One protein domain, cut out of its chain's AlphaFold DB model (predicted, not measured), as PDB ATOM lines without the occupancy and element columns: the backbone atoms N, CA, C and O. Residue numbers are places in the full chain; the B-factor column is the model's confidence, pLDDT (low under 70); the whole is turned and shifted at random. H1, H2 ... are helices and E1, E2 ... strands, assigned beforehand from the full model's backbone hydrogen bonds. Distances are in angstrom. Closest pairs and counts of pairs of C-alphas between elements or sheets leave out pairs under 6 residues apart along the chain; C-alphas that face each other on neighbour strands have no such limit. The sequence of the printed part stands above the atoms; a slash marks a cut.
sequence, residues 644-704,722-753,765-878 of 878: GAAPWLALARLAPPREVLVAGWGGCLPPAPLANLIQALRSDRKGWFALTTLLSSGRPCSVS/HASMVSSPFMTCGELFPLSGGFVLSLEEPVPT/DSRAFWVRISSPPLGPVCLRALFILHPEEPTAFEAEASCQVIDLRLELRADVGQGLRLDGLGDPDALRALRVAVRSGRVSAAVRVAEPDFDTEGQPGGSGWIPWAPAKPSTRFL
ATOM      1  N   GLY A 644     231.404 185.742 171.966       47.28
ATOM      2  CA  GLY A 644     231.903 185.477 170.609       47.28
ATOM      3  C   GLY A 644     231.978 183.985 170.222       47.28
ATOM      4  O   GLY A 644     231.841 183.091 171.051       47.28
ATOM      5  N   ALA A 645     232.246 183.697 168.940       44.94
ATOM      6  CA  ALA A 645     232.114 182.364 168.318       44.94
ATOM      7  C   ALA A 645     232.934 181.203 168.946       44.94
ATOM      8  O   ALA A 645     232.587 180.033 168.768       44.94
ATOM      9  N   ALA A 646     234.027 181.479 169.666       48.41
ATOM     10  CA  ALA A 646     234.947 180.442 170.156       48.41
ATOM     11  C   ALA A 646     234.383 179.585 171.323       48.41
ATOM     12  O   ALA A 646     234.388 178.355 171.191       48.41
ATOM     13  N   PRO A 647     233.843 180.163 172.421       53.56
ATOM     14  CA  PRO A 647     233.067 179.432 173.430       53.56
ATOM     15  C   PRO A 647     231.970 178.518 172.865       53.56
ATOM     16  O   PRO A 647     231.780 177.406 173.357       53.56
ATOM     17  N   TRP A 648     231.290 178.936 171.795       54.38
ATOM     18  CA  TRP A 648     230.255 178.133 171.143       54.38
ATOM     19  C   TRP A 648     230.811 176.887 170.452       54.38
ATOM     20  O   TRP A 648     230.288 175.789 170.641       54.38
ATOM     21  N   LEU A 649     231.917 177.027 169.709       51.34
ATOM     22  CA  LEU A 649     232.618 175.881 169.125       51.34
ATOM     23  C   LEU A 649     233.138 174.916 170.200       51.34
ATOM     24  O   LEU A 649     233.211 173.712 169.953       51.34
ATOM     25  N   ALA A 650     233.493 175.420 171.387       53.41
ATOM     26  CA  ALA A 650     233.827 174.573 172.526       53.41
ATOM     27  C   ALA A 650     232.589 173.817 173.038       53.41
ATOM     28  O   ALA A 650     232.637 172.594 173.120       53.41
ATOM     29  N   LEU A 651     231.465 174.497 173.299       52.56
ATOM     30  CA  LEU A 651     230.218 173.865 173.759       52.56
ATOM     31  C   LEU A 651     229.698 172.783 172.798       52.56
ATOM     32  O   LEU A 651     229.361 171.691 173.253       52.56
ATOM     33  N   ALA A 652     229.722 173.025 171.483       52.75
ATOM     34  CA  ALA A 652     229.361 172.018 170.477       52.75
ATOM     35  C   ALA A 652     230.251 170.760 170.552       52.75
ATOM     36  O   ALA A 652     229.773 169.638 170.416       52.75
ATOM     37  N   ARG A 653     231.551 170.929 170.837       52.75
ATOM     38  CA  ARG A 653     232.516 169.826 171.020       52.75
ATOM     39  C   ARG A 653     232.413 169.126 172.384       52.75
ATOM     40  O   ARG A 653     233.039 168.081 172.561       52.75
ATOM     41  N   LEU A 654     231.677 169.697 173.341       47.84
ATOM     42  CA  LEU A 654     231.409 169.111 174.661       47.84
ATOM     43  C   LEU A 654     230.090 168.326 174.710       47.84
ATOM     44  O   LEU A 654     229.924 167.486 175.595       47.84
ATOM     45  N   ALA A 655     229.166 168.583 173.784       52.28
ATOM     46  CA  ALA A 655     227.928 167.824 173.658       52.28
ATOM     47  C   ALA A 655     228.187 166.370 173.204       52.28
ATOM     48  O   ALA A 655     229.196 166.085 172.547       52.28
ATOM     49  N   PRO A 656     227.275 165.427 173.505       52.81
ATOM     50  CA  PRO A 656     227.271 164.117 172.865       52.81
ATOM     51  C   PRO A 656     227.202 164.244 171.330       52.81
ATOM     52  O   PRO A 656     226.586 165.181 170.816       52.81
ATOM     53  N   PRO A 657     227.788 163.298 170.568       49.66
ATOM     54  CA  PRO A 657     228.024 163.425 169.121       49.66
ATOM     55  C   PRO A 657     226.762 163.310 168.235       49.66
ATOM     56  O   PRO A 657     226.866 162.946 167.067       49.66
ATOM     57  N   ARG A 658     225.579 163.581 168.795       50.94
ATOM     58  CA  ARG A 658     224.262 163.570 168.140       50.94
ATOM     59  C   ARG A 658     223.402 164.797 168.458       50.94
ATOM     60  O   ARG A 658     222.296 164.889 167.949       50.94
ATOM     61  N   GLU A 659     223.872 165.695 169.327       59.59
ATOM     62  CA  GLU A 659     222.984 166.654 169.995       59.59
ATOM     63  C   GLU A 659     223.212 168.112 169.568       59.59
ATOM     64  O   GLU A 659     222.251 168.754 169.172       59.59
ATOM     65  N   VAL A 660     224.430 168.675 169.587       57.34
ATOM     66  CA  VAL A 660     224.612 170.133 169.358       57.34
ATOM     67  C   VAL A 660     225.453 170.464 168.122       57.34
ATOM     68  O   VAL A 660     226.675 170.315 168.114       57.34
ATOM     69  N   LEU A 661     224.786 171.027 167.116       59.12
ATOM     70  CA  LEU A 661     225.356 171.821 166.033       59.12
ATOM     71  C   LEU A 661     225.448 173.304 166.456       59.12
ATOM     72  O   LEU A 661     224.567 173.855 167.117       59.12
ATOM     73  N   VAL A 662     226.496 173.996 166.016       57.38
ATOM     74  CA  VAL A 662     226.575 175.466 166.045       57.38
ATOM     75  C   VAL A 662     226.823 175.919 164.614       57.38
ATOM     76  O   VAL A 662     227.843 175.562 164.025       57.38
ATOM     77  N   ALA A 663     225.882 176.675 164.049       56.38
ATOM     78  CA  ALA A 663     225.857 177.032 162.637       56.38
ATOM     79  C   ALA A 663     225.850 178.557 162.484       56.38
ATOM     80  O   ALA A 663     224.796 179.184 162.443       56.38
ATOM     81  N   GLY A 664     227.044 179.151 162.400       56.75
ATOM     82  CA  GLY A 664     227.217 180.568 162.058       56.75
ATOM     83  C   GLY A 664     226.588 181.558 163.043       56.75
ATOM     84  O   GLY A 664     226.026 182.561 162.609       56.75
ATOM     85  N   TRP A 665     226.667 181.299 164.353       61.12
ATOM     86  CA  TRP A 665     226.239 182.279 165.354       61.12
ATOM     87  C   TRP A 665     227.115 183.544 165.295       61.12
ATOM     88  O   TRP A 665     228.315 183.476 165.569       61.12
ATOM     89  N   GLY A 666     226.510 184.685 164.953       59.31
ATOM     90  CA  GLY A 666     227.180 185.989 164.847       59.31
ATOM     91  C   GLY A 666     226.622 187.082 165.766       59.31
ATOM     92  O   GLY A 666     227.285 188.096 165.963       59.31
ATOM     93  N   GLY A 667     225.424 186.898 166.331       60.66
ATOM     94  CA  GLY A 667     224.805 187.866 167.242       60.66
ATOM     95  C   GLY A 667     225.432 187.896 168.642       60.66
ATOM     96  O   GLY A 667     226.071 186.941 169.083       60.66
ATOM     97  N   CYS A 668     225.184 188.962 169.397       59.06
ATOM     98  CA  CYS A 668     225.509 189.006 170.823       59.06
ATOM     99  C   CYS A 668     224.314 188.459 171.615       59.06
ATOM    100  O   CYS A 668     223.281 189.116 171.669       59.06
ATOM    101  N   LEU A 669     224.425 187.266 172.213       61.62
ATOM    102  CA  LEU A 669     223.416 186.802 173.173       61.62
ATOM    103  C   LEU A 669     223.766 187.277 174.585       61.62
ATOM    104  O   LEU A 669     224.892 187.020 175.025       61.62
ATOM    105  N   PRO A 670     222.816 187.878 175.327       64.94
ATOM    106  CA  PRO A 670     222.985 188.076 176.757       64.94
ATOM    107  C   PRO A 670     223.088 186.704 177.461       64.94
ATOM    108  O   PRO A 670     222.375 185.765 177.078       64.94
ATOM    109  N   PRO A 671     223.942 186.536 178.492       65.12
ATOM    110  CA  PRO A 671     224.207 185.215 179.069       65.12
ATOM    111  C   PRO A 671     222.994 184.532 179.722       65.12
ATOM    112  O   PRO A 671     222.936 183.304 179.759       65.12
ATOM    113  N   ALA A 672     222.017 185.293 180.232       68.81
ATOM    114  CA  ALA A 672     220.865 184.750 180.959       68.81
ATOM    115  C   ALA A 672     219.786 184.112 180.047       68.81
ATOM    116  O   ALA A 672     219.478 182.936 180.266       68.81
ATOM    117  N   PRO A 673     219.279 184.776 178.980       66.94
ATOM    118  CA  PRO A 673     218.476 184.120 177.941       66.94
ATOM    119  C   PRO A 673     219.152 182.862 177.388       66.94
ATOM    120  O   PRO A 673     218.495 181.842 177.193       66.94
ATOM    121  N   LEU A 674     220.478 182.902 177.209       69.69
ATOM    122  CA  LEU A 674     221.254 181.749 176.765       69.69
ATOM    123  C   LEU A 674     221.295 180.605 177.792       69.69
ATOM    124  O   LEU A 674     221.132 179.445 177.419       69.69
ATOM    125  N   ALA A 675     221.498 180.890 179.077       68.50
ATOM    126  CA  ALA A 675     221.476 179.858 180.113       68.50
ATOM    127  C   ALA A 675     220.106 179.157 180.170       68.50
ATOM    128  O   ALA A 675     220.044 177.925 180.146       68.50
ATOM    129  N   ASN A 676     219.023 179.940 180.138       69.56
ATOM    130  CA  ASN A 676     217.645 179.445 180.122       69.56
ATOM    131  C   ASN A 676     217.356 178.615 178.863       69.56
ATOM    132  O   ASN A 676     216.823 177.510 178.956       69.56
ATOM    133  N   LEU A 677     217.782 179.103 177.695       69.69
ATOM    134  CA  LEU A 677     217.720 178.395 176.419       69.69
ATOM    135  C   LEU A 677     218.446 177.046 176.495       69.69
ATOM    136  O   LEU A 677     217.836 176.007 176.260       69.69
ATOM    137  N   ILE A 678     219.725 177.027 176.880       70.25
ATOM    138  CA  ILE A 678     220.507 175.787 177.014       70.25
ATOM    139  C   ILE A 678     219.837 174.822 177.999       70.25
ATOM    140  O   ILE A 678     219.862 173.616 177.768       70.25
ATOM    141  N   GLN A 679     219.219 175.314 179.073       71.38
ATOM    142  CA  GLN A 679     218.495 174.482 180.033       71.38
ATOM    143  C   GLN A 679     217.199 173.888 179.448       71.38
ATOM    144  O   GLN A 679     216.969 172.690 179.610       71.38
ATOM    145  N   ALA A 680     216.408 174.679 178.717       66.00
ATOM    146  CA  ALA A 680     215.187 174.237 178.032       66.00
ATOM    147  C   ALA A 680     215.458 173.294 176.844       66.00
ATOM    148  O   ALA A 680     214.621 172.461 176.502       66.00
ATOM    149  N   LEU A 681     216.634 173.397 176.218       66.31
ATOM    150  CA  LEU A 681     217.103 172.437 175.220       66.31
ATOM    151  C   LEU A 681     217.612 171.146 175.897       66.31
ATOM    152  O   LEU A 681     217.234 170.051 175.493       66.31
ATOM    153  N   ARG A 682     218.389 171.248 176.989       66.62
ATOM    154  CA  ARG A 682     218.933 170.097 177.749       66.62
ATOM    155  C   ARG A 682     217.893 169.220 178.447       66.62
ATOM    156  O   ARG A 682     218.221 168.081 178.784       66.62
ATOM    157  N   SER A 683     216.690 169.720 178.728       66.50
ATOM    158  CA  SER A 683     215.633 168.895 179.331       66.50
ATOM    159  C   SER A 683     215.180 167.752 178.422       66.50
ATOM    160  O   SER A 683     214.615 166.778 178.915       66.50
ATOM    161  N   ASP A 684     215.455 167.844 177.120       62.75
ATOM    162  CA  ASP A 684     214.926 166.944 176.108       62.75
ATOM    163  C   ASP A 684     216.052 166.258 175.316       62.75
ATOM    164  O   ASP A 684     216.885 166.892 174.673       62.75
ATOM    165  N   ARG A 685     216.115 164.926 175.418       61.50
ATOM    166  CA  ARG A 685     217.312 164.124 175.096       61.50
ATOM    167  C   ARG A 685     217.320 163.535 173.682       61.50
ATOM    168  O   ARG A 685     218.098 162.622 173.408       61.50
ATOM    169  N   LYS A 686     216.428 163.999 172.807       72.88
ATOM    170  CA  LYS A 686     216.294 163.526 171.423       72.88
ATOM    171  C   LYS A 686     216.130 164.707 170.468       72.88
ATOM    172  O   LYS A 686     215.020 165.118 170.133       72.88
ATOM    173  N   GLY A 687     217.240 165.281 170.030       73.88
ATOM    174  CA  GLY A 687     217.206 166.323 169.016       73.88
ATOM    175  C   GLY A 687     218.586 166.835 168.658       73.88
ATOM    176  O   GLY A 687     219.493 166.840 169.487       73.88
ATOM    177  N   TRP A 688     218.695 167.300 167.421       78.25
ATOM    178  CA  TRP A 688     219.757 168.184 166.988       78.25
ATOM    179  C   TRP A 688     219.388 169.612 167.401       78.25
ATOM    180  O   TRP A 688     218.282 170.088 167.151       78.25
ATOM    181  N   PHE A 689     220.319 170.325 168.008       80.62
ATOM    182  CA  PHE A 689     220.217 171.745 168.313       80.62
ATOM    183  C   PHE A 689     221.134 172.499 167.355       80.62
ATOM    184  O   PHE A 689     222.250 172.057 167.119       80.62
ATOM    185  N   ALA A 690     220.677 173.611 166.795       83.12
ATOM    186  CA  ALA A 690     221.382 174.427 165.820       83.12
ATOM    187  C   ALA A 690     221.242 175.904 166.206       83.12
ATOM    188  O   ALA A 690     220.231 176.565 165.971       83.12
ATOM    189  N   LEU A 691     222.287 176.421 166.843       81.62
ATOM    190  CA  LEU A 691     222.371 177.823 167.237       81.62
ATOM    191  C   LEU A 691     222.820 178.646 166.026       81.62
ATOM    192  O   LEU A 691     223.916 178.410 165.506       81.62
ATOM    193  N   THR A 692     221.981 179.590 165.587       83.75
ATOM    194  CA  THR A 692     222.181 180.367 164.360       83.75
ATOM    195  C   THR A 692     221.709 181.829 164.475       83.75
ATOM    196  O   THR A 692     220.819 182.176 165.249       83.75
ATOM    197  N   THR A 693     222.303 182.733 163.700       85.00
ATOM    198  CA  THR A 693     221.774 184.096 163.525       85.00
ATOM    199  C   THR A 693     221.114 184.163 162.153       85.00
ATOM    200  O   THR A 693     221.757 183.816 161.162       85.00
ATOM    201  N   LEU A 694     219.844 184.578 162.078       87.19
ATOM    202  CA  LEU A 694     219.207 184.806 160.785       87.19
ATOM    203  C   LEU A 694     219.693 186.155 160.263       87.19
ATOM    204  O   LEU A 694     219.600 187.170 160.951       87.19
ATOM    205  N   LEU A 695     220.228 186.162 159.051       86.75
ATOM    206  CA  LEU A 695     220.702 187.376 158.403       86.75
ATOM    207  C   LEU A 695     219.675 187.804 157.362       86.75
ATOM    208  O   LEU A 695     219.228 186.974 156.567       86.75
ATOM    209  N   SER A 696     219.335 189.095 157.341       86.56
ATOM    210  CA  SER A 696     218.619 189.682 156.205       86.56
ATOM    211  C   SER A 696     219.361 189.367 154.905       86.56
ATOM    212  O   SER A 696     220.593 189.435 154.849       86.56
ATOM    213  N   SER A 697     218.622 189.043 153.845       78.50
ATOM    214  CA  SER A 697     219.197 188.827 152.514       78.50
ATOM    215  C   SER A 697     219.899 190.069 151.949       78.50
ATOM    216  O   SER A 697     220.680 189.936 151.005       78.50
ATOM    217  N   GLY A 698     219.634 191.270 152.487       70.25
ATOM    218  CA  GLY A 698     220.240 192.550 152.079       70.25
ATOM    219  C   GLY A 698     219.830 193.046 150.684       70.25
ATOM    220  O   GLY A 698     220.005 194.216 150.358       70.25
ATOM    221  N   ARG A 699     219.251 192.161 149.872       64.75
ATOM    222  CA  ARG A 699     218.449 192.447 148.684       64.75
ATOM    223  C   ARG A 699     217.036 191.918 148.947       64.75
ATOM    224  O   ARG A 699     216.946 190.808 149.486       64.75
ATOM    225  N   PRO A 700     215.966 192.627 148.550       58.53
ATOM    226  CA  PRO A 700     214.656 191.998 148.458       58.53
ATOM    227  C   PRO A 700     214.771 190.832 147.474       58.53
ATOM    228  O   PRO A 700     215.316 190.984 146.378       58.53
ATOM    229  N   CYS A 701     214.320 189.650 147.877       54.91
ATOM    230  CA  CYS A 701     214.175 188.546 146.938       54.91
ATOM    231  C   CYS A 701     212.833 188.703 146.229       54.91
ATOM    232  O   CYS A 701     211.824 188.948 146.890       54.91
ATOM    233  N   SER A 702     212.820 188.553 144.904       51.62
ATOM    234  CA  SER A 702     211.581 188.414 144.151       51.62
ATOM    235  C   SER A 702     211.017 187.017 144.386       51.62
ATOM    236  O   SER A 702     211.490 186.005 143.862       51.62
ATOM    237  N   VAL A 703     210.021 186.949 145.261       54.59
ATOM    238  CA  VAL A 703     209.362 185.699 145.611       54.59
ATOM    239  C   VAL A 703     208.305 185.423 144.553       54.59
ATOM    240  O   VAL A 703     207.215 185.980 144.589       54.59
ATOM    241  N   SER A 704     208.607 184.516 143.616       50.84
ATOM    242  CA  SER A 704     207.528 183.857 142.871       50.84
ATOM    243  C   SER A 704     206.608 183.183 143.901       50.84
ATOM    244  O   SER A 704     207.108 182.348 144.665       50.84
ATOM    245  N   HIS A 722     208.386 191.645 146.180       86.50
ATOM    246  CA  HIS A 722     209.525 191.877 147.051       86.50
ATOM    247  C   HIS A 722     209.198 191.338 148.442       86.50
ATOM    248  O   HIS A 722     208.179 191.701 149.021       86.50
ATOM    249  N   ALA A 723     210.068 190.498 149.003       89.00
ATOM    250  CA  ALA A 723     209.931 190.027 150.378       89.00
ATOM    251  C   ALA A 723     211.087 190.504 151.268       89.00
ATOM    252  O   ALA A 723     212.264 190.412 150.897       89.00
ATOM    253  N   SER A 724     210.737 190.942 152.477       92.06
ATOM    254  CA  SER A 724     211.649 191.040 153.613       92.06
ATOM    255  C   SER A 724     211.950 189.623 154.088       92.06
ATOM    256  O   SER A 724     211.103 188.966 154.691       92.06
ATOM    257  N   MET A 725     213.153 189.136 153.785       94.19
ATOM    258  CA  MET A 725     213.587 187.787 154.145       94.19
ATOM    259  C   MET A 725     214.797 187.828 155.076       94.19
ATOM    260  O   MET A 725     215.815 188.453 154.765       94.19
ATOM    261  N   VAL A 726     214.719 187.077 156.176       94.12
ATOM    262  CA  VAL A 726     215.881 186.698 156.989       94.12
ATOM    263  C   VAL A 726     216.096 185.189 156.883       94.12
ATOM    264  O   VAL A 726     215.149 184.413 156.983       94.12
ATOM    265  N   SER A 727     217.340 184.760 156.679       93.75
ATOM    266  CA  SER A 727     217.688 183.346 156.474       93.75
ATOM    267  C   SER A 727     218.822 182.907 157.384       93.75
ATOM    268  O   SER A 727     219.780 183.652 157.605       93.75
ATOM    269  N   SER A 728     218.773 181.662 157.848       92.75
ATOM    270  CA  SER A 728     219.905 181.035 158.521       92.75
ATOM    271  C   SER A 728     221.054 180.756 157.531       92.75
ATOM    272  O   SER A 728     220.820 180.522 156.341       92.75
ATOM    273  N   PRO A 729     222.316 180.670 157.986       89.81
ATOM    274  CA  PRO A 729     223.291 179.761 157.384       89.81
ATOM    275  C   PRO A 729     222.747 178.325 157.268       89.81
ATOM    276  O   PRO A 729     221.806 177.929 157.960       89.81
ATOM    277  N   PHE A 730     223.359 177.529 156.394       90.44
ATOM    278  CA  PHE A 730     222.975 176.137 156.160       90.44
ATOM    279  C   PHE A 730     223.236 175.263 157.398       90.44
ATOM    280  O   PHE A 730     224.371 175.144 157.862       90.44
ATOM    281  N   MET A 731     222.184 174.639 157.926       90.06
ATOM    282  CA  MET A 731     222.225 173.764 159.096       90.06
ATOM    283  C   MET A 731     222.321 172.309 158.639       90.06
ATOM    284  O   MET A 731     221.348 171.715 158.175       90.06
ATOM    285  N   THR A 732     223.514 171.726 158.761       88.50
ATOM    286  CA  THR A 732     223.786 170.328 158.403       88.50
ATOM    287  C   THR A 732     223.059 169.367 159.346       88.50
ATOM    288  O   THR A 732     223.352 169.343 160.541       88.50
ATOM    289  N   CYS A 733     222.156 168.543 158.816       87.94
ATOM    290  CA  CYS A 733     221.395 167.538 159.564       87.94
ATOM    291  C   CYS A 733     221.081 166.336 158.650       87.94
ATOM    292  O   CYS A 733     219.930 166.006 158.373       87.94
ATOM    293  N   GLY A 734     222.132 165.704 158.117       87.69
ATOM    294  CA  GLY A 734     222.022 164.673 157.077       87.69
ATOM    295  C   GLY A 734     221.285 163.387 157.480       87.69
ATOM    296  O   GLY A 734     220.878 162.648 156.593       87.69
ATOM    297  N   GLU A 735     221.073 163.123 158.777       87.88
ATOM    298  CA  GLU A 735     220.213 162.011 159.226       87.88
ATOM    299  C   GLU A 735     218.719 162.280 158.930       87.88
ATOM    300  O   GLU A 735     217.987 161.346 158.623       87.88
ATOM    301  N   LEU A 736     218.272 163.547 158.968       87.06
ATOM    302  CA  LEU A 736     216.872 163.944 158.727       87.06
ATOM    303  C   LEU A 736     216.648 164.550 157.329       87.06
ATOM    304  O   LEU A 736     215.557 164.439 156.769       87.06
ATOM    305  N   PHE A 737     217.696 165.134 156.738       90.19
ATOM    306  CA  PHE A 737     217.706 165.741 155.403       90.19
ATOM    307  C   PHE A 737     218.774 165.081 154.499       90.19
ATOM    308  O   PHE A 737     219.718 165.749 154.075       90.19
ATOM    309  N   PRO A 738     218.694 163.769 154.205       88.00
ATOM    310  CA  PRO A 738     219.759 163.029 153.516       88.00
ATOM    311  C   PRO A 738     219.965 163.413 152.044       88.00
ATOM    312  O   PRO A 738     221.043 163.170 151.510       88.00
ATOM    313  N   LEU A 739     218.972 164.024 151.385       88.50
ATOM    314  CA  LEU A 739     219.082 164.454 149.980       88.50
ATOM    315  C   LEU A 739     219.965 165.702 149.803       88.50
ATOM    316  O   LEU A 739     220.637 165.843 148.785       88.50
ATOM    317  N   SER A 740     219.961 166.600 150.788       91.06
ATOM    318  CA  SER A 740     220.692 167.878 150.787       91.06
ATOM    319  C   SER A 740     221.836 167.923 151.807       91.06
ATOM    320  O   SER A 740     222.707 168.784 151.729       91.06
ATOM    321  N   GLY A 741     221.832 167.026 152.797       91.44
ATOM    322  CA  GLY A 741     222.716 167.048 153.964       91.44
ATOM    323  C   GLY A 741     222.290 168.026 155.070       91.44
ATOM    324  O   GLY A 741     222.973 168.114 156.091       91.44
ATOM    325  N   GLY A 742     221.189 168.766 154.900       91.62
ATOM    326  CA  GLY A 742     220.766 169.853 155.793       91.62
ATOM    327  C   GLY A 742     219.772 170.824 155.149       91.62
ATOM    328  O   GLY A 742     219.263 170.562 154.061       91.62
ATOM    329  N   PHE A 743     219.496 171.950 155.806       93.69
ATOM    330  CA  PHE A 743     218.551 172.959 155.311       93.69
ATOM    331  C   PHE A 743     218.914 174.389 155.739       93.69
ATOM    332  O   PHE A 743     219.647 174.605 156.704       93.69
ATOM    333  N   VAL A 744     218.370 175.373 155.027       93.44
ATOM    334  CA  VAL A 744     218.242 176.768 155.473       93.44
ATOM    335  C   VAL A 744     216.816 176.987 155.966       93.44
ATOM    336  O   VAL A 744     215.870 176.580 155.291       93.44
ATOM    337  N   LEU A 745     216.679 177.640 157.121       94.69
ATOM    338  CA  LEU A 745     215.421 178.187 157.620       94.69
ATOM    339  C   LEU A 745     215.339 179.662 157.210       94.69
ATOM    340  O   LEU A 745     216.222 180.440 157.576       94.69
ATOM    341  N   SER A 746     214.293 180.045 156.486       95.31
ATOM    342  CA  SER A 746     213.970 181.443 156.185       95.31
ATOM    343  C   SER A 746     212.673 181.852 156.871       95.31
ATOM    344  O   SER A 746     211.728 181.066 156.930       95.31
ATOM    345  N   LEU A 747     212.613 183.096 157.332       95.69
ATOM    346  CA  LEU A 747     211.362 183.802 157.594       95.69
ATOM    347  C   LEU A 747     211.179 184.821 156.470       95.69
ATOM    348  O   LEU A 747     212.116 185.560 156.161       95.69
ATOM    349  N   GLU A 748     210.003 184.832 155.857       95.31
ATOM    350  CA  GLU A 748     209.655 185.697 154.733       95.31
ATOM    351  C   GLU A 748     208.368 186.463 155.042       95.31
ATOM    352  O   GLU A 748     207.339 185.877 155.383       95.31
ATOM    353  N   GLU A 749     208.420 187.777 154.864       94.69
ATOM    354  CA  GLU A 749     207.251 188.645 154.864       94.69
ATOM    355  C   GLU A 749     207.186 189.398 153.526       94.69
ATOM    356  O   GLU A 749     208.175 190.037 153.155       94.69
ATOM    357  N   PRO A 750     206.070 189.342 152.775       91.62
ATOM    358  CA  PRO A 750     205.901 190.155 151.582       91.62
ATOM    359  C   PRO A 750     205.888 191.629 151.987       91.62
ATOM    360  O   PRO A 750     205.157 192.042 152.889       91.62
ATOM    361  N   VAL A 751     206.710 192.428 151.312       89.75
ATOM    362  CA  VAL A 751     206.631 193.883 151.402       89.75
ATOM    363  C   VAL A 751     205.331 194.292 150.702       89.75
ATOM    364  O   VAL A 751     205.118 193.851 149.570       89.75
ATOM    365  N   PRO A 752     204.456 195.099 151.332       85.06
ATOM    366  CA  PRO A 752     203.278 195.628 150.652       85.06
ATOM    367  C   PRO A 752     203.716 196.422 149.418       85.06
ATOM    368  O   PRO A 752     204.636 197.241 149.492       85.06
ATOM    369  N   THR A 753     203.058 196.188 148.288       87.38
ATOM    370  CA  THR A 753     203.217 197.022 147.092       87.38
ATOM    371  C   THR A 753     202.615 198.410 147.337       87.38
ATOM    372  O   THR A 753     201.819 198.608 148.255       87.38
ATOM    373  N   ASP A 765     198.037 193.038 160.688       76.12
ATOM    374  CA  ASP A 765     197.858 191.668 161.180       76.12
ATOM    375  C   ASP A 765     197.544 190.666 160.045       76.12
ATOM    376  O   ASP A 765     197.951 189.503 160.129       76.12
ATOM    377  N   SER A 766     196.920 191.107 158.945       79.69
ATOM    378  CA  SER A 766     196.513 190.250 157.816       79.69
ATOM    379  C   SER A 766     197.634 189.872 156.831       79.69
ATOM    380  O   SER A 766     197.441 188.960 156.019       79.69
ATOM    381  N   ARG A 767     198.807 190.527 156.903       82.75
ATOM    382  CA  ARG A 767     199.940 190.271 155.992       82.75
ATOM    383  C   ARG A 767     200.410 188.827 156.058       82.75
ATOM    384  O   ARG A 767     200.531 188.267 157.139       82.75
ATOM    385  N   ALA A 768     200.696 188.240 154.897       89.69
ATOM    386  CA  ALA A 768     200.974 186.815 154.799       89.69
ATOM    387  C   ALA A 768     202.393 186.455 155.279       89.69
ATOM    388  O   ALA A 768     203.343 186.617 154.521       89.69
ATOM    389  N   PHE A 769     202.558 185.964 156.508       94.06
ATOM    390  CA  PHE A 769     203.872 185.637 157.068       94.06
ATOM    391  C   PHE A 769     204.230 184.163 156.860       94.06
ATOM    392  O   PHE A 769     203.462 183.263 157.215       94.06
ATOM    393  N   TRP A 770     205.412 183.905 156.295       94.88
ATOM    394  CA  TRP A 770     205.836 182.574 155.862       94.88
ATOM    395  C   TRP A 770     207.126 182.124 156.544       94.88
ATOM    396  O   TRP A 770     208.084 182.880 156.696       94.88
ATOM    397  N   VAL A 771     207.189 180.835 156.863       94.88
ATOM    398  CA  VAL A 771     208.432 180.132 157.187       94.88
ATOM    399  C   VAL A 771     208.786 179.236 156.020       94.88
ATOM    400  O   VAL A 771     207.990 178.372 155.655       94.88
ATOM    401  N   ARG A 772     209.984 179.392 155.458       94.50
ATOM    402  CA  ARG A 772     210.481 178.526 154.387       94.50
ATOM    403  C   ARG A 772     211.651 177.658 154.810       94.50
ATOM    404  O   ARG A 772     212.453 178.023 155.668       94.50
ATOM    405  N   ILE A 773     211.739 176.494 154.176       94.12
ATOM    406  CA  ILE A 773     212.762 175.480 154.425       94.12
ATOM    407  C   ILE A 773     213.304 175.024 153.072       94.12
ATOM    408  O   ILE A 773     212.563 174.500 152.245       94.12
ATOM    409  N   SER A 774     214.605 175.210 152.841       93.88
ATOM    410  CA  SER A 774     215.231 175.007 151.518       93.88
ATOM    411  C   SER A 774     215.201 173.570 150.982       93.88
ATOM    412  O   SER A 774     215.667 173.310 149.872       93.88
ATOM    413  N   SER A 775     214.806 172.599 151.802       91.25
ATOM    414  CA  SER A 775     214.912 171.170 151.511       91.25
ATOM    415  C   SER A 775     213.886 170.407 152.354       91.25
ATOM    416  O   SER A 775     213.858 170.625 153.564       91.25
ATOM    417  N   PRO A 776     213.056 169.523 151.775       91.12
ATOM    418  CA  PRO A 776     212.129 168.716 152.561       91.12
ATOM    419  C   PRO A 776     212.892 167.690 153.424       91.12
ATOM    420  O   PRO A 776     213.938 167.189 152.992       91.12
ATOM    421  N   PRO A 777     212.396 167.351 154.628       91.31
ATOM    422  CA  PRO A 777     212.918 166.226 155.401       91.31
ATOM    423  C   PRO A 777     212.557 164.892 154.726       91.31
ATOM    424  O   PRO A 777     211.599 164.820 153.960       91.31
ATOM    425  N   LEU A 778     213.283 163.808 155.030       89.06
ATOM    426  CA  LEU A 778     212.936 162.466 154.524       89.06
ATOM    427  C   LEU A 778     211.662 161.895 155.179       89.06
ATOM    428  O   LEU A 778     210.978 161.062 154.589       89.06
ATOM    429  N   GLY A 779     211.356 162.320 156.402       89.00
ATOM    430  CA  GLY A 779     210.235 161.825 157.199       89.00
ATOM    431  C   GLY A 779     209.592 162.933 158.035       89.00
ATOM    432  O   GLY A 779     209.868 164.111 157.801       89.00
ATOM    433  N   PRO A 780     208.733 162.582 159.006       89.38
ATOM    434  CA  PRO A 780     208.145 163.561 159.905       89.38
ATOM    435  C   PRO A 780     209.222 164.159 160.826       89.38
ATOM    436  O   PRO A 780     210.024 163.424 161.403       89.38
ATOM    437  N   VAL A 781     209.252 165.487 160.958       89.81
ATOM    438  CA  VAL A 781     210.244 166.236 161.754       89.81
ATOM    439  C   VAL A 781     209.548 167.368 162.506       89.81
ATOM    440  O   VAL A 781     208.763 168.107 161.918       89.81
ATOM    441  N   CYS A 782     209.873 167.552 163.786       90.75
ATOM    442  CA  CYS A 782     209.492 168.748 164.534       90.75
ATOM    443  C   CYS A 782     210.661 169.741 164.541       90.75
ATOM    444  O   CYS A 782     211.734 169.450 165.079       90.75
ATOM    445  N   LEU A 783     210.448 170.938 163.991       92.12
ATOM    446  CA  LEU A 783     211.307 172.087 164.272       92.12
ATOM    447  C   LEU A 783     210.738 172.879 165.442       92.12
ATOM    448  O   LEU A 783     209.540 173.143 165.514       92.12
ATOM    449  N   ARG A 784     211.617 173.316 166.339       92.69
ATOM    450  CA  ARG A 784     211.279 174.277 167.389       92.69
ATOM    451  C   ARG A 784     212.304 175.400 167.360       92.69
ATOM    452  O   ARG A 784     213.431 175.214 167.815       92.69
ATOM    453  N   ALA A 785     211.941 176.524 166.758       92.25
ATOM    454  CA  ALA A 785     212.792 177.695 166.630       92.25
ATOM    455  C   ALA A 785     212.484 178.685 167.756       92.25
ATOM    456  O   ALA A 785     211.382 179.218 167.854       92.25
ATOM    457  N   LEU A 786     213.479 178.913 168.612       92.62
ATOM    458  CA  LEU A 786     213.423 179.876 169.701       92.62
ATOM    459  C   LEU A 786     214.081 181.172 169.213       92.62
ATOM    460  O   LEU A 786     215.311 181.279 169.177       92.62
ATOM    461  N   PHE A 787     213.267 182.124 168.765       92.06
ATOM    462  CA  PHE A 787     213.731 183.434 168.319       92.06
ATOM    463  C   PHE A 787     213.962 184.339 169.518       92.06
ATOM    464  O   PHE A 787     213.165 184.369 170.448       92.06
ATOM    465  N   ILE A 788     215.062 185.081 169.487       90.44
ATOM    466  CA  ILE A 788     215.437 186.030 170.528       90.44
ATOM    467  C   ILE A 788     215.482 187.393 169.852       90.44
ATOM    468  O   ILE A 788     216.326 187.637 168.981       90.44
ATOM    469  N   LEU A 789     214.504 188.227 170.197       90.00
ATOM    470  CA  LEU A 789     214.312 189.530 169.589       90.00
ATOM    471  C   LEU A 789     215.221 190.551 170.270       90.00
ATOM    472  O   LEU A 789     215.287 190.633 171.499       90.00
ATOM    473  N   HIS A 790     215.910 191.342 169.455       84.81
ATOM    474  CA  HIS A 790     216.684 192.489 169.918       84.81
ATOM    475  C   HIS A 790     215.818 193.743 169.779       84.81
ATOM    476  O   HIS A 790     215.251 193.930 168.699       84.81
ATOM    477  N   PRO A 791     215.709 194.607 170.807       78.44
ATOM    478  CA  PRO A 791     215.053 195.901 170.645       78.44
ATOM    479  C   PRO A 791     215.768 196.712 169.554       78.44
ATOM    480  O   PRO A 791     216.999 196.678 169.448       78.44
ATOM    481  N   GLU A 792     215.007 197.420 168.714       72.19
ATOM    482  CA  GLU A 792     215.568 198.127 167.551       72.19
ATOM    483  C   GLU A 792     216.559 199.222 167.970       72.19
ATOM    484  O   GLU A 792     217.657 199.316 167.408       72.19
ATOM    485  N   GLU A 793     216.212 199.954 169.032       69.62
ATOM    486  CA  GLU A 793     217.104 200.841 169.772       69.62
ATOM    487  C   GLU A 793     217.211 200.378 171.237       69.62
ATOM    488  O   GLU A 793     216.287 200.593 172.024       69.62
ATOM    489  N   PRO A 794     218.327 199.748 171.650       57.16
ATOM    490  CA  PRO A 794     218.611 199.556 173.064       57.16
ATOM    491  C   PRO A 794     218.951 200.913 173.694       57.16
ATOM    492  O   PRO A 794     220.078 201.403 173.571       57.16
ATOM    493  N   THR A 795     217.997 201.516 174.410       59.88
ATOM    494  CA  THR A 795     218.334 202.583 175.360       59.88
ATOM    495  C   THR A 795     219.338 202.001 176.364       59.88
ATOM    496  O   THR A 795     219.188 200.871 176.838       59.88
ATOM    497  N   ALA A 796     220.408 202.739 176.670       56.72
ATOM    498  CA  ALA A 796     221.586 202.177 177.347       56.72
ATOM    499  C   ALA A 796     221.345 201.681 178.794       56.72
ATOM    500  O   ALA A 796     222.268 201.167 179.419       56.72
ATOM    501  N   PHE A 797     220.125 201.835 179.321       52.00
ATOM    502  CA  PHE A 797     219.696 201.369 180.642       52.00
ATOM    503  C   PHE A 797     218.587 200.299 180.612       52.00
ATOM    504  O   PHE A 797     218.365 199.658 181.635       52.00
ATOM    505  N   GLU A 798     217.913 200.064 179.480       55.22
ATOM    506  CA  GLU A 798     216.836 199.055 179.371       55.22
ATOM    507  C   GLU A 798     217.269 197.811 178.573       55.22
ATOM    508  O   GLU A 798     216.581 196.790 178.584       55.22
ATOM    509  N   ALA A 799     218.440 197.868 177.927       55.56
ATOM    510  CA  ALA A 799     218.970 196.848 177.018       55.56
ATOM    511  C   ALA A 799     219.071 195.417 177.595       55.56
ATOM    512  O   ALA A 799     218.949 194.455 176.841       55.56
ATOM    513  N   GLU A 800     219.287 195.254 178.906       55.09
ATOM    514  CA  GLU A 800     219.349 193.930 179.554       55.09
ATOM    515  C   GLU A 800     217.967 193.379 179.968       55.09
ATOM    516  O   GLU A 800     217.854 192.198 180.297       55.09
ATOM    517  N   ALA A 801     216.910 194.203 179.968       56.00
ATOM    518  CA  ALA A 801     215.634 193.888 180.622       56.00
ATOM    519  C   ALA A 801     214.518 193.384 179.684       56.00
ATOM    520  O   ALA A 801     213.538 192.821 180.169       56.00
ATOM    521  N   SER A 802     214.634 193.591 178.366       71.69
ATOM    522  CA  SER A 802     213.510 193.468 177.417       71.69
ATOM    523  C   SER A 802     213.737 192.523 176.225       71.69
ATOM    524  O   SER A 802     212.973 192.563 175.260       71.69
ATOM    525  N   CYS A 803     214.734 191.629 176.278       79.69
ATOM    526  CA  CYS A 803     214.917 190.578 175.267       79.69
ATOM    527  C   CYS A 803     213.740 189.586 175.258       79.69
ATOM    528  O   CYS A 803     213.742 188.596 175.994       79.69
ATOM    529  N   GLN A 804     212.751 189.831 174.398       88.69
ATOM    530  CA  GLN A 804     211.622 188.929 174.186       88.69
ATOM    531  C   GLN A 804     212.083 187.639 173.495       88.69
ATOM    532  O   GLN A 804     212.837 187.674 172.517       88.69
ATOM    533  N   VAL A 805     211.604 186.496 173.990       90.88
ATOM    534  CA  VAL A 805     211.858 185.178 173.400       90.88
ATOM    535  C   VAL A 805     210.550 184.625 172.848       90.88
ATOM    536  O   VAL A 805     209.551 184.578 173.560       90.88
ATOM    537  N   ILE A 806     210.561 184.205 171.584       91.81
ATOM    538  CA  ILE A 806     209.405 183.636 170.884       91.81
ATOM    539  C   ILE A 806     209.688 182.176 170.549       91.81
ATOM    540  O   ILE A 806     210.704 181.848 169.939       91.81
ATOM    541  N   ASP A 807     208.760 181.305 170.921       92.75
ATOM    542  CA  ASP A 807     208.782 179.875 170.649       92.75
ATOM    543  C   ASP A 807     207.879 179.552 169.464       92.75
ATOM    544  O   ASP A 807     206.655 179.545 169.595       92.75
ATOM    545  N   LEU A 808     208.499 179.303 168.309       92.88
ATOM    546  CA  LEU A 808     207.841 178.804 167.109       92.88
ATOM    547  C   LEU A 808     208.027 177.284 167.014       92.88
ATOM    548  O   LEU A 808     209.132 176.801 166.752       92.88
ATOM    549  N   ARG A 809     206.936 176.526 167.147       92.69
ATOM    550  CA  ARG A 809     206.889 175.086 166.850       92.69
ATOM    551  C   ARG A 809     206.294 174.859 165.460       92.69
ATOM    552  O   ARG A 809     205.230 175.387 165.144       92.69
ATOM    553  N   LEU A 810     206.973 174.042 164.657       91.06
ATOM    554  CA  LEU A 810     206.566 173.610 163.320       91.06
ATOM    555  C   LEU A 810     206.671 172.090 163.241       91.06
ATOM    556  O   LEU A 810     207.703 171.523 163.600       91.06
ATOM    557  N   GLU A 811     205.659 171.438 162.692       90.12
ATOM    558  CA  GLU A 811     205.709 170.012 162.385       90.12
ATOM    559  C   GLU A 811     205.646 169.818 160.868       90.12
ATOM    560  O   GLU A 811     204.810 170.395 160.174       90.12
ATOM    561  N   LEU A 812     206.615 169.069 160.343       87.62
ATOM    562  CA  LEU A 812     206.963 169.014 158.926       87.62
ATOM    563  C   LEU A 812     206.865 167.593 158.400       87.62
ATOM    564  O   LEU A 812     207.277 166.651 159.077       87.62
ATOM    565  N   ARG A 813     206.433 167.457 157.148       86.38
ATOM    566  CA  ARG A 813     206.489 166.210 156.376       86.38
ATOM    567  C   ARG A 813     207.269 166.431 155.084       86.38
ATOM    568  O   ARG A 813     207.445 167.568 154.658       86.38
ATOM    569  N   ALA A 814     207.672 165.340 154.438       81.19
ATOM    570  CA  ALA A 814     208.319 165.365 153.125       81.19
ATOM    571  C   ALA A 814     207.418 165.926 152.000       81.19
ATOM    572  O   ALA A 814     207.930 166.425 151.001       81.19
ATOM    573  N   ASP A 815     206.094 165.826 152.157       77.75
ATOM    574  CA  ASP A 815     205.064 166.232 151.190       77.75
ATOM    575  C   ASP A 815     204.382 167.574 151.515       77.75
ATOM    576  O   ASP A 815     203.651 168.108 150.684       77.75
ATOM    577  N   VAL A 816     204.637 168.151 152.693       71.12
ATOM    578  CA  VAL A 816     204.219 169.526 153.003       71.12
ATOM    579  C   VAL A 816     205.192 170.490 152.321       71.12
ATOM    580  O   VAL A 816     206.408 170.310 152.389       71.12
ATOM    581  N   GLY A 817     204.651 171.495 151.627       65.88
ATOM    582  CA  GLY A 817     205.424 172.395 150.772       65.88
ATOM    583  C   GLY A 817     206.550 173.147 151.496       65.88
ATOM    584  O   GLY A 817     206.514 173.363 152.705       65.88
ATOM    585  N   GLN A 818     207.540 173.613 150.726       78.19
ATOM    586  CA  GLN A 818     208.732 174.319 151.233       78.19
ATOM    587  C   GLN A 818     208.444 175.655 151.945       78.19
ATOM    588  O   GLN A 818     209.384 176.294 152.418       78.19
ATOM    589  N   GLY A 819     207.182 176.092 152.016       88.62
ATOM    590  CA  GLY A 819     206.733 177.235 152.801       88.62
ATOM    591  C   GLY A 819     205.485 176.902 153.617       88.62
ATOM    592  O   GLY A 819     204.499 176.420 153.069       88.62
ATOM    593  N   LEU A 820     205.529 177.201 154.914       91.69
ATOM    594  CA  LEU A 820     204.389 177.190 155.826       91.69
ATOM    595  C   LEU A 820     203.936 178.624 156.094       91.69
ATOM    596  O   LEU A 820     204.734 179.451 156.532       91.69
ATOM    597  N   ARG A 821     202.652 178.899 155.876       92.88
ATOM    598  CA  ARG A 821     202.002 180.150 156.277       92.88
ATOM    599  C   ARG A 821     201.710 180.123 157.784       92.88
ATOM    600  O   ARG A 821     201.309 179.077 158.293       92.88
ATOM    601  N   LEU A 822     201.913 181.235 158.495       91.94
ATOM    602  CA  LEU A 822     201.733 181.340 159.957       91.94
ATOM    603  C   LEU A 822     200.527 182.186 160.400       91.94
ATOM    604  O   LEU A 822     200.285 182.344 161.597       91.94
ATOM    605  N   ASP A 823     199.764 182.754 159.474       85.19
ATOM    606  CA  ASP A 823     198.733 183.732 159.834       85.19
ATOM    607  C   ASP A 823     197.528 183.064 160.503       85.19
ATOM    608  O   ASP A 823     197.016 182.046 160.037       85.19
ATOM    609  N   GLY A 824     197.091 183.627 161.632       83.50
ATOM    610  CA  GLY A 824     196.077 183.010 162.492       83.50
ATOM    611  C   GLY A 824     196.555 181.757 163.246       83.50
ATOM    612  O   GLY A 824     195.724 181.042 163.806       83.50
ATOM    613  N   LEU A 825     197.866 181.467 163.270       82.94
ATOM    614  CA  LEU A 825     198.440 180.262 163.882       82.94
ATOM    615  C   LEU A 825     199.348 180.581 165.081       82.94
ATOM    616  O   LEU A 825     200.575 180.557 164.995       82.94
ATOM    617  N   GLY A 826     198.712 180.813 166.229       88.69
ATOM    618  CA  GLY A 826     199.372 181.027 167.517       88.69
ATOM    619  C   GLY A 826     199.045 182.386 168.125       88.69
ATOM    620  O   GLY A 826     197.965 182.934 167.914       88.69
ATOM    621  N   ASP A 827     199.983 182.896 168.910       93.19
ATOM    622  CA  ASP A 827     199.934 184.209 169.549       93.19
ATOM    623  C   ASP A 827     200.118 185.335 168.500       93.19
ATOM    624  O   ASP A 827     201.158 185.368 167.821       93.19
ATOM    625  N   PRO A 828     199.131 186.244 168.330       91.75
ATOM    626  CA  PRO A 828     199.190 187.311 167.333       91.75
ATOM    627  C   PRO A 828     200.197 188.407 167.700       91.75
ATOM    628  O   PRO A 828     200.820 188.974 166.803       91.75
ATOM    629  N   ASP A 829     200.413 188.681 168.989       91.69
ATOM    630  CA  ASP A 829     201.379 189.688 169.429       91.69
ATOM    631  C   ASP A 829     202.810 189.159 169.253       91.69
ATOM    632  O   ASP A 829     203.695 189.901 168.816       91.69
ATOM    633  N   ALA A 830     203.024 187.854 169.462       92.19
ATOM    634  CA  ALA A 830     204.278 187.190 169.103       92.19
ATOM    635  C   ALA A 830     204.521 187.207 167.583       92.19
ATOM    636  O   ALA A 830     205.630 187.509 167.142       92.19
ATOM    637  N   LEU A 831     203.501 186.942 166.756       92.75
ATOM    638  CA  LEU A 831     203.629 187.063 165.296       92.75
ATOM    639  C   LEU A 831     203.967 188.499 164.872       92.75
ATOM    640  O   LEU A 831     204.868 188.688 164.056       92.75
ATOM    641  N   ARG A 832     203.314 189.513 165.456       92.25
ATOM    642  CA  ARG A 832     203.582 190.929 165.154       92.25
ATOM    643  C   ARG A 832     205.005 191.337 165.553       92.25
ATOM    644  O   ARG A 832     205.709 191.944 164.749       92.25
ATOM    645  N   ALA A 833     205.464 190.942 166.741       92.06
ATOM    646  CA  ALA A 833     206.833 191.195 167.198       92.06
ATOM    647  C   ALA A 833     207.885 190.482 166.322       92.06
ATOM    648  O   ALA A 833     208.919 191.064 165.988       92.06
ATOM    649  N   LEU A 834     207.605 189.249 165.880       93.50
ATOM    650  CA  LEU A 834     208.481 188.511 164.969       93.50
ATOM    651  C   LEU A 834     208.536 189.156 163.573       93.50
ATOM    652  O   LEU A 834     209.633 189.294 163.035       93.50
ATOM    653  N   ARG A 835     207.402 189.614 163.016       93.25
ATOM    654  CA  ARG A 835     207.352 190.385 161.755       93.25
ATOM    655  C   ARG A 835     208.228 191.640 161.841       93.25
ATOM    656  O   ARG A 835     209.114 191.814 161.010       93.25
ATOM    657  N   VAL A 836     208.085 192.455 162.894       92.06
ATOM    658  CA  VAL A 836     208.942 193.640 163.128       92.06
ATOM    659  C   VAL A 836     210.432 193.270 163.150       92.06
ATOM    660  O   VAL A 836     211.236 193.901 162.467       92.06
ATOM    661  N   ALA A 837     210.814 192.198 163.849       91.88
ATOM    662  CA  ALA A 837     212.209 191.759 163.895       91.88
ATOM    663  C   ALA A 837     212.742 191.213 162.549       91.88
ATOM    664  O   ALA A 837     213.939 191.336 162.266       91.88
ATOM    665  N   VAL A 838     211.878 190.641 161.700       93.12
ATOM    666  CA  VAL A 838     212.215 190.262 160.315       93.12
ATOM    667  C   VAL A 838     212.414 191.505 159.443       93.12
ATOM    668  O   VAL A 838     213.427 191.580 158.745       93.12
ATOM    669  N   ARG A 839     211.524 192.507 159.536       92.19
ATOM    670  CA  ARG A 839     211.644 193.807 158.840       92.19
ATOM    671  C   ARG A 839     212.947 194.528 159.205       92.19
ATOM    672  O   ARG A 839     213.634 195.028 158.318       92.19
ATOM    673  N   SER A 840     213.330 194.524 160.485       90.06
ATOM    674  CA  SER A 840     214.583 195.132 160.967       90.06
ATOM    675  C   SER A 840     215.844 194.327 160.616       90.06
ATOM    676  O   SER A 840     216.967 194.821 160.745       90.06
ATOM    677  N   GLY A 841     215.681 193.076 160.169       89.12
ATOM    678  CA  GLY A 841     216.771 192.181 159.785       89.12
ATOM    679  C   GLY A 841     217.599 191.627 160.952       89.12
ATOM    680  O   GLY A 841     218.655 191.044 160.704       89.12
ATOM    681  N   ARG A 842     217.157 191.805 162.208       81.25
ATOM    682  CA  ARG A 842     217.923 191.495 163.437       81.25
ATOM    683  C   ARG A 842     217.367 190.296 164.226       81.25
ATOM    684  O   ARG A 842     217.242 190.356 165.448       81.25
ATOM    685  N   VAL A 843     217.069 189.177 163.561       87.25
ATOM    686  CA  VAL A 843     216.544 187.968 164.236       87.25
ATOM    687  C   VAL A 843     217.666 187.004 164.643       87.25
ATOM    688  O   VAL A 843     218.360 186.420 163.811       87.25
ATOM    689  N   SER A 844     217.819 186.771 165.946       88.00
ATOM    690  CA  SER A 844     218.668 185.698 166.485       88.00
ATOM    691  C   SER A 844     217.828 184.439 166.736       88.00
ATOM    692  O   SER A 844     216.714 184.560 167.236       88.00
ATOM    693  N   ALA A 845     218.314 183.238 166.386       87.62
ATOM    694  CA  ALA A 845     217.477 182.030 166.351       87.62
ATOM    695  C   ALA A 845     218.182 180.768 166.878       87.62
ATOM    696  O   ALA A 845     219.160 180.273 166.320       87.62
ATOM    697  N   ALA A 846     217.637 180.171 167.932       87.25
ATOM    698  CA  ALA A 846     218.060 178.859 168.401       87.25
ATOM    699  C   ALA A 846     217.097 177.792 167.868       87.25
ATOM    700  O   ALA A 846     216.021 177.567 168.421       87.25
ATOM    701  N   VAL A 847     217.471 177.154 166.759       87.25
ATOM    702  CA  VAL A 847     216.641 176.155 166.075       87.25
ATOM    703  C   VAL A 847     216.925 174.775 166.653       87.25
ATOM    704  O   VAL A 847     218.056 174.303 166.625       87.25
ATOM    705  N   ARG A 848     215.905 174.079 167.144       87.06
ATOM    706  CA  ARG A 848     215.949 172.635 167.396       87.06
ATOM    707  C   ARG A 848     215.324 171.894 166.219       87.06
ATOM    708  O   ARG A 848     214.287 172.310 165.711       87.06
ATOM    709  N   VAL A 849     215.930 170.772 165.851       85.69
ATOM    710  CA  VAL A 849     215.454 169.789 164.877       85.69
ATOM    711  C   VAL A 849     215.318 168.454 165.607       85.69
ATOM    712  O   VAL A 849     216.312 167.893 166.068       85.69
ATOM    713  N   ALA A 850     214.103 167.947 165.759       84.38
ATOM    714  CA  ALA A 850     213.837 166.701 166.469       84.38
ATOM    715  C   ALA A 850     212.989 165.743 165.624       84.38
ATOM    716  O   ALA A 850     212.275 166.157 164.708       84.38
ATOM    717  N   GLU A 851     213.027 164.460 165.985       81.75
ATOM    718  CA  GLU A 851     211.877 163.582 165.744       81.75
ATOM    719  C   GLU A 851     210.629 164.260 166.352       81.75
ATOM    720  O   GLU A 851     210.763 164.958 167.363       81.75
ATOM    721  N   PRO A 852     209.431 164.129 165.756       78.81
ATOM    722  CA  PRO A 852     208.223 164.681 166.357       78.81
ATOM    723  C   PRO A 852     208.004 164.106 167.758       78.81
ATOM    724  O   PRO A 852     208.366 162.958 168.031       78.81
ATOM    725  N   ASP A 853     207.362 164.887 168.629       72.81
ATOM    726  CA  ASP A 853     206.819 164.341 169.873       72.81
ATOM    727  C   ASP A 853     205.691 163.375 169.501       72.81
ATOM    728  O   ASP A 853     204.542 163.774 169.310       72.81
ATOM    729  N   PHE A 854     206.030 162.094 169.355       65.38
ATOM    730  CA  PHE A 854     205.036 161.032 169.312       65.38
ATOM    731  C   PHE A 854     204.172 161.144 170.573       65.38
ATOM    732  O   PHE A 854     204.683 161.389 171.670       65.38
ATOM    733  N   ASP A 855     202.864 160.979 170.402       59.56
ATOM    734  CA  ASP A 855     201.903 160.988 171.499       59.56
ATOM    735  C   ASP A 855     202.215 159.902 172.550       59.56
ATOM    736  O   ASP A 855     203.100 159.057 172.394       59.56
ATOM    737  N   THR A 856     201.478 159.902 173.662       45.38
ATOM    738  CA  THR A 856     201.689 158.926 174.744       45.38
ATOM    739  C   THR A 856     201.411 157.472 174.338       45.38
ATOM    740  O   THR A 856     201.724 156.570 175.114       45.38
ATOM    741  N   GLU A 857     200.856 157.226 173.145       50.66
ATOM    742  CA  GLU A 857     200.681 155.888 172.564       50.66
ATOM    743  C   GLU A 857     201.871 155.476 171.675       50.66
ATOM    744  O   GLU A 857     202.019 154.302 171.327       50.66
ATOM    745  N   GLY A 858     202.778 156.412 171.374       50.94
ATOM    746  CA  GLY A 858     204.060 156.160 170.726       50.94
ATOM    747  C   GLY A 858     203.965 155.912 169.223       50.94
ATOM    748  O   GLY A 858     204.863 155.277 168.666       50.94
ATOM    749  N   GLN A 859     202.897 156.372 168.563       47.50
ATOM    750  CA  GLN A 859     202.695 156.190 167.121       47.50
ATOM    751  C   GLN A 859     202.444 157.537 166.427       47.50
ATOM    752  O   GLN A 859     201.673 158.345 166.932       47.50
ATOM    753  N   PRO A 860     203.063 157.819 165.264       49.53
ATOM    754  CA  PRO A 860     202.800 159.045 164.514       49.53
ATOM    755  C   PRO A 860     201.431 158.947 163.827       49.53
ATOM    756  O   PRO A 860     201.330 158.601 162.653       49.53
ATOM    757  N   GLY A 861     200.370 159.234 164.583       49.59
ATOM    758  CA  GLY A 861     199.003 158.872 164.219       49.59
ATOM    759  C   GLY A 861     198.734 157.401 164.547       49.59
ATOM    760  O   GLY A 861     199.384 156.495 164.022       49.59
ATOM    761  N   GLY A 862     197.771 157.156 165.436       42.69
ATOM    762  CA  GLY A 862     197.480 155.814 165.931       42.69
ATOM    763  C   GLY A 862     197.119 154.812 164.826       42.69
ATOM    764  O   GLY A 862     196.294 155.077 163.950       42.69
ATOM    765  N   SER A 863     197.672 153.602 164.929       42.72
ATOM    766  CA  SER A 863     197.303 152.401 164.165       42.72
ATOM    767  C   SER A 863     197.627 152.376 162.661       42.72
ATOM    768  O   SER A 863     196.926 151.730 161.892       42.72
ATOM    769  N   GLY A 864     198.735 152.987 162.226       50.22
ATOM    770  CA  GLY A 864     199.491 152.556 161.029       50.22
ATOM    771  C   GLY A 864     198.851 152.729 159.638       50.22
ATOM    772  O   GLY A 864     199.510 152.435 158.644       50.22
ATOM    773  N   TRP A 865     197.611 153.213 159.554       54.22
ATOM    774  CA  TRP A 865     196.899 153.521 158.300       54.22
ATOM    775  C   TRP A 865     196.476 154.992 158.192       54.22
ATOM    776  O   TRP A 865     196.151 155.461 157.102       54.22
ATOM    777  N   ILE A 866     196.475 155.727 159.307       64.69
ATOM    778  CA  ILE A 866     196.198 157.164 159.329       64.69
ATOM    779  C   ILE A 866     197.518 157.888 159.025       64.69
ATOM    780  O   ILE A 866     198.469 157.733 159.793       64.69
ATOM    781  N   PRO A 867     197.625 158.671 157.936       69.31
ATOM    782  CA  PRO A 867     198.844 159.416 157.651       69.31
ATOM    783  C   PRO A 867     199.022 160.522 158.697       69.31
ATOM    784  O   PRO A 867     198.155 161.387 158.815       69.31
ATOM    785  N   TRP A 868     200.141 160.505 159.431       76.62
ATOM    786  CA  TRP A 868     200.459 161.458 160.503       76.62
ATOM    787  C   TRP A 868     200.140 162.905 160.116       76.62
ATOM    788  O   TRP A 868     200.795 163.481 159.243       76.62
ATOM    789  N   ALA A 869     199.127 163.496 160.745       81.94
ATOM    790  CA  ALA A 869     198.834 164.909 160.574       81.94
ATOM    791  C   ALA A 869     199.844 165.715 161.410       81.94
ATOM    792  O   ALA A 869     199.914 165.481 162.619       81.94
ATOM    793  N   PRO A 870     200.618 166.640 160.812       82.88
ATOM    794  CA  PRO A 870     201.486 167.512 161.591       82.88
ATOM    795  C   PRO A 870     200.618 168.419 162.466       82.88
ATOM    796  O   PRO A 870     199.562 168.889 162.021       82.88
ATOM    797  N   ALA A 871     201.045 168.693 163.700       85.56
ATOM    798  CA  ALA A 871     200.383 169.708 164.507       85.56
ATOM    799  C   ALA A 871     200.397 171.060 163.779       85.56
ATOM    800  O   ALA A 871     201.342 171.398 163.058       85.56
ATOM    801  N   LYS A 872     199.346 171.862 163.992       89.06
ATOM    802  CA  LYS A 872     199.318 173.238 163.489       89.06
ATOM    803  C   LYS A 872     200.560 173.991 163.997       89.06
ATOM    804  O   LYS A 872     200.861 173.884 165.192       89.06
ATOM    805  N   PRO A 873     201.246 174.769 163.137       91.44
ATOM    806  CA  PRO A 873     202.233 175.744 163.577       91.44
ATOM    807  C   PRO A 873     201.729 176.562 164.767       91.44
ATOM    808  O   PRO A 873     200.541 176.878 164.854       91.44
ATOM    809  N   SER A 874     202.621 176.871 165.702       91.88
ATOM    810  CA  SER A 874     202.273 177.668 166.878       91.88
ATOM    811  C   SER A 874     203.416 178.581 167.295       91.88
ATOM    812  O   SER A 874     204.547 178.133 167.480       91.88
ATOM    813  N   THR A 875     203.091 179.861 167.455       92.75
ATOM    814  CA  THR A 875     203.906 180.896 168.100       92.75
ATOM    815  C   THR A 875     203.398 181.197 169.508       92.75
ATOM    816  O   THR A 875     202.197 181.120 169.775       92.75
ATOM    817  N   ARG A 876     204.315 181.581 170.399       92.31
ATOM    818  CA  ARG A 876     204.045 182.177 171.720       92.31
ATOM    819  C   ARG A 876     205.285 182.901 172.237       92.31
ATOM    820  O   ARG A 876     206.395 182.539 171.842       92.31
ATOM    821  N   PHE A 877     205.121 183.832 173.167       91.00
ATOM    822  CA  PHE A 877     206.223 184.247 174.045       91.00
ATOM    823  C   PHE A 877     206.583 183.155 175.081       91.00
ATOM    824  O   PHE A 877     205.797 182.227 175.312       91.00
ATOM    825  N   LEU A 878     207.774 183.258 175.688       86.75
ATOM    826  CA  LEU A 878     208.274 182.414 176.792       86.75
ATOM    827  C   LEU A 878     208.624 183.226 178.046       86.75
ATOM    828  O   LEU A 878     209.133 184.355 177.880       86.75
TER     829      LEU A 878
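Overview. This is residues 644 to 704, 722 to 753 and 765 to 878 of the 878 residues of the protein "Hypothetical protein" of Polarella glacialis (UniProt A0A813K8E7). A large, strongly twisted six-stranded sheet has H1 and H2 over one face and H3 across the other, making three layers. A smaller sheet partly faces it from H3's side, and H3, on one face of that sheet too in two layers, packs on both sheets at one end of the large sheet's strands. The 207 printed residues run H1 E1 H2 E2 E3 E4 E5 E6 E7 E8 H3 E9 E10, three helices and ten strands, mixed in class, with 91 residues, under half, in named elements. The large sheet's order is E1 E2 E9 E6 E7 E10, mixed; the small one's is E3 E4 E5 E8, antiparallel. The whole is compact, with a radius of gyration of the C-alphas of 17.0 A and spans of 56 by 46 by 30 A.

Arrangement. H1, residues 645 to 654, is on the large sheet, only just over edge strand E1, residues 660 to 662, with 3 C-alphas falling on it; their closest C-alphas, of Ala 652 and Val 660, are 5.2 A apart. H2, residues 671 to 682, on the same face at a height of 7.8 A, runs along E9, residues 843 to 850, at 11 degrees on the local plane. E1, H2 and E2, residues 688 to 693, form a strand-helix-strand unit, parallel neighbour strands with a helix between, its crossover left-handed; N 661 and O 689 are 2.7 A apart. E2 and E9 are antiparallel, with N 690 and O 847 at 2.7 A. E3, residues 722 to 727, and E4, residues 745 to 750, form a hairpin, with N 724 and O 749 at 2.8 A. E5, residues 770 to 773, is antiparallel to E4, N 772 to O 746 2.8 A, and to E8, residues 819 to 821, N 771 to O 820 2.8 A. E6, residues 781 to 789, and E7, residues 805 to 812, form a hairpin, N 783 to O 810 2.8 A; E6 also neighbours E9, N 848 to O 784 2.8 A, and E7 edge strand E10, residues 874 to 877, N 807 to O 876 2.8 A. H3, residues 828 to 839, on the face opposite H2, runs across E7 at 87 degrees on the local plane; its closest C-alpha pair with E10, Ala 830 and Arg 876, is 5.7 A apart. H3 is also on the small sheet, at a height of 11.0 A. Every O i to N i+4 pair is within hydrogen-bond range in H1, H2 and H3.

Along the chain. H1 begins at C-alpha 645 (232.114, 182.364, 168.318), and E10 ends at C-alpha 877 (206.223, 184.247, 174.045). E6 is 24.9 A long, E7 22.2 A, E9 21.6 A and H3 16.4 A.

Size, cuts and confidence. The farthest C-alphas, of Ala 796 and Trp 865, are 57.8 A apart. Residues 705 to 721 and 754 to 764 are not printed; the C-alpha gaps are 9.3 A and 16.0 A. The links E3 to E4, E6 to E7 and E9 to E10 are long. The printed part's mean pLDDT is 77.4; 70 residues are under 70, among them 644 to 677 and 854 to 867.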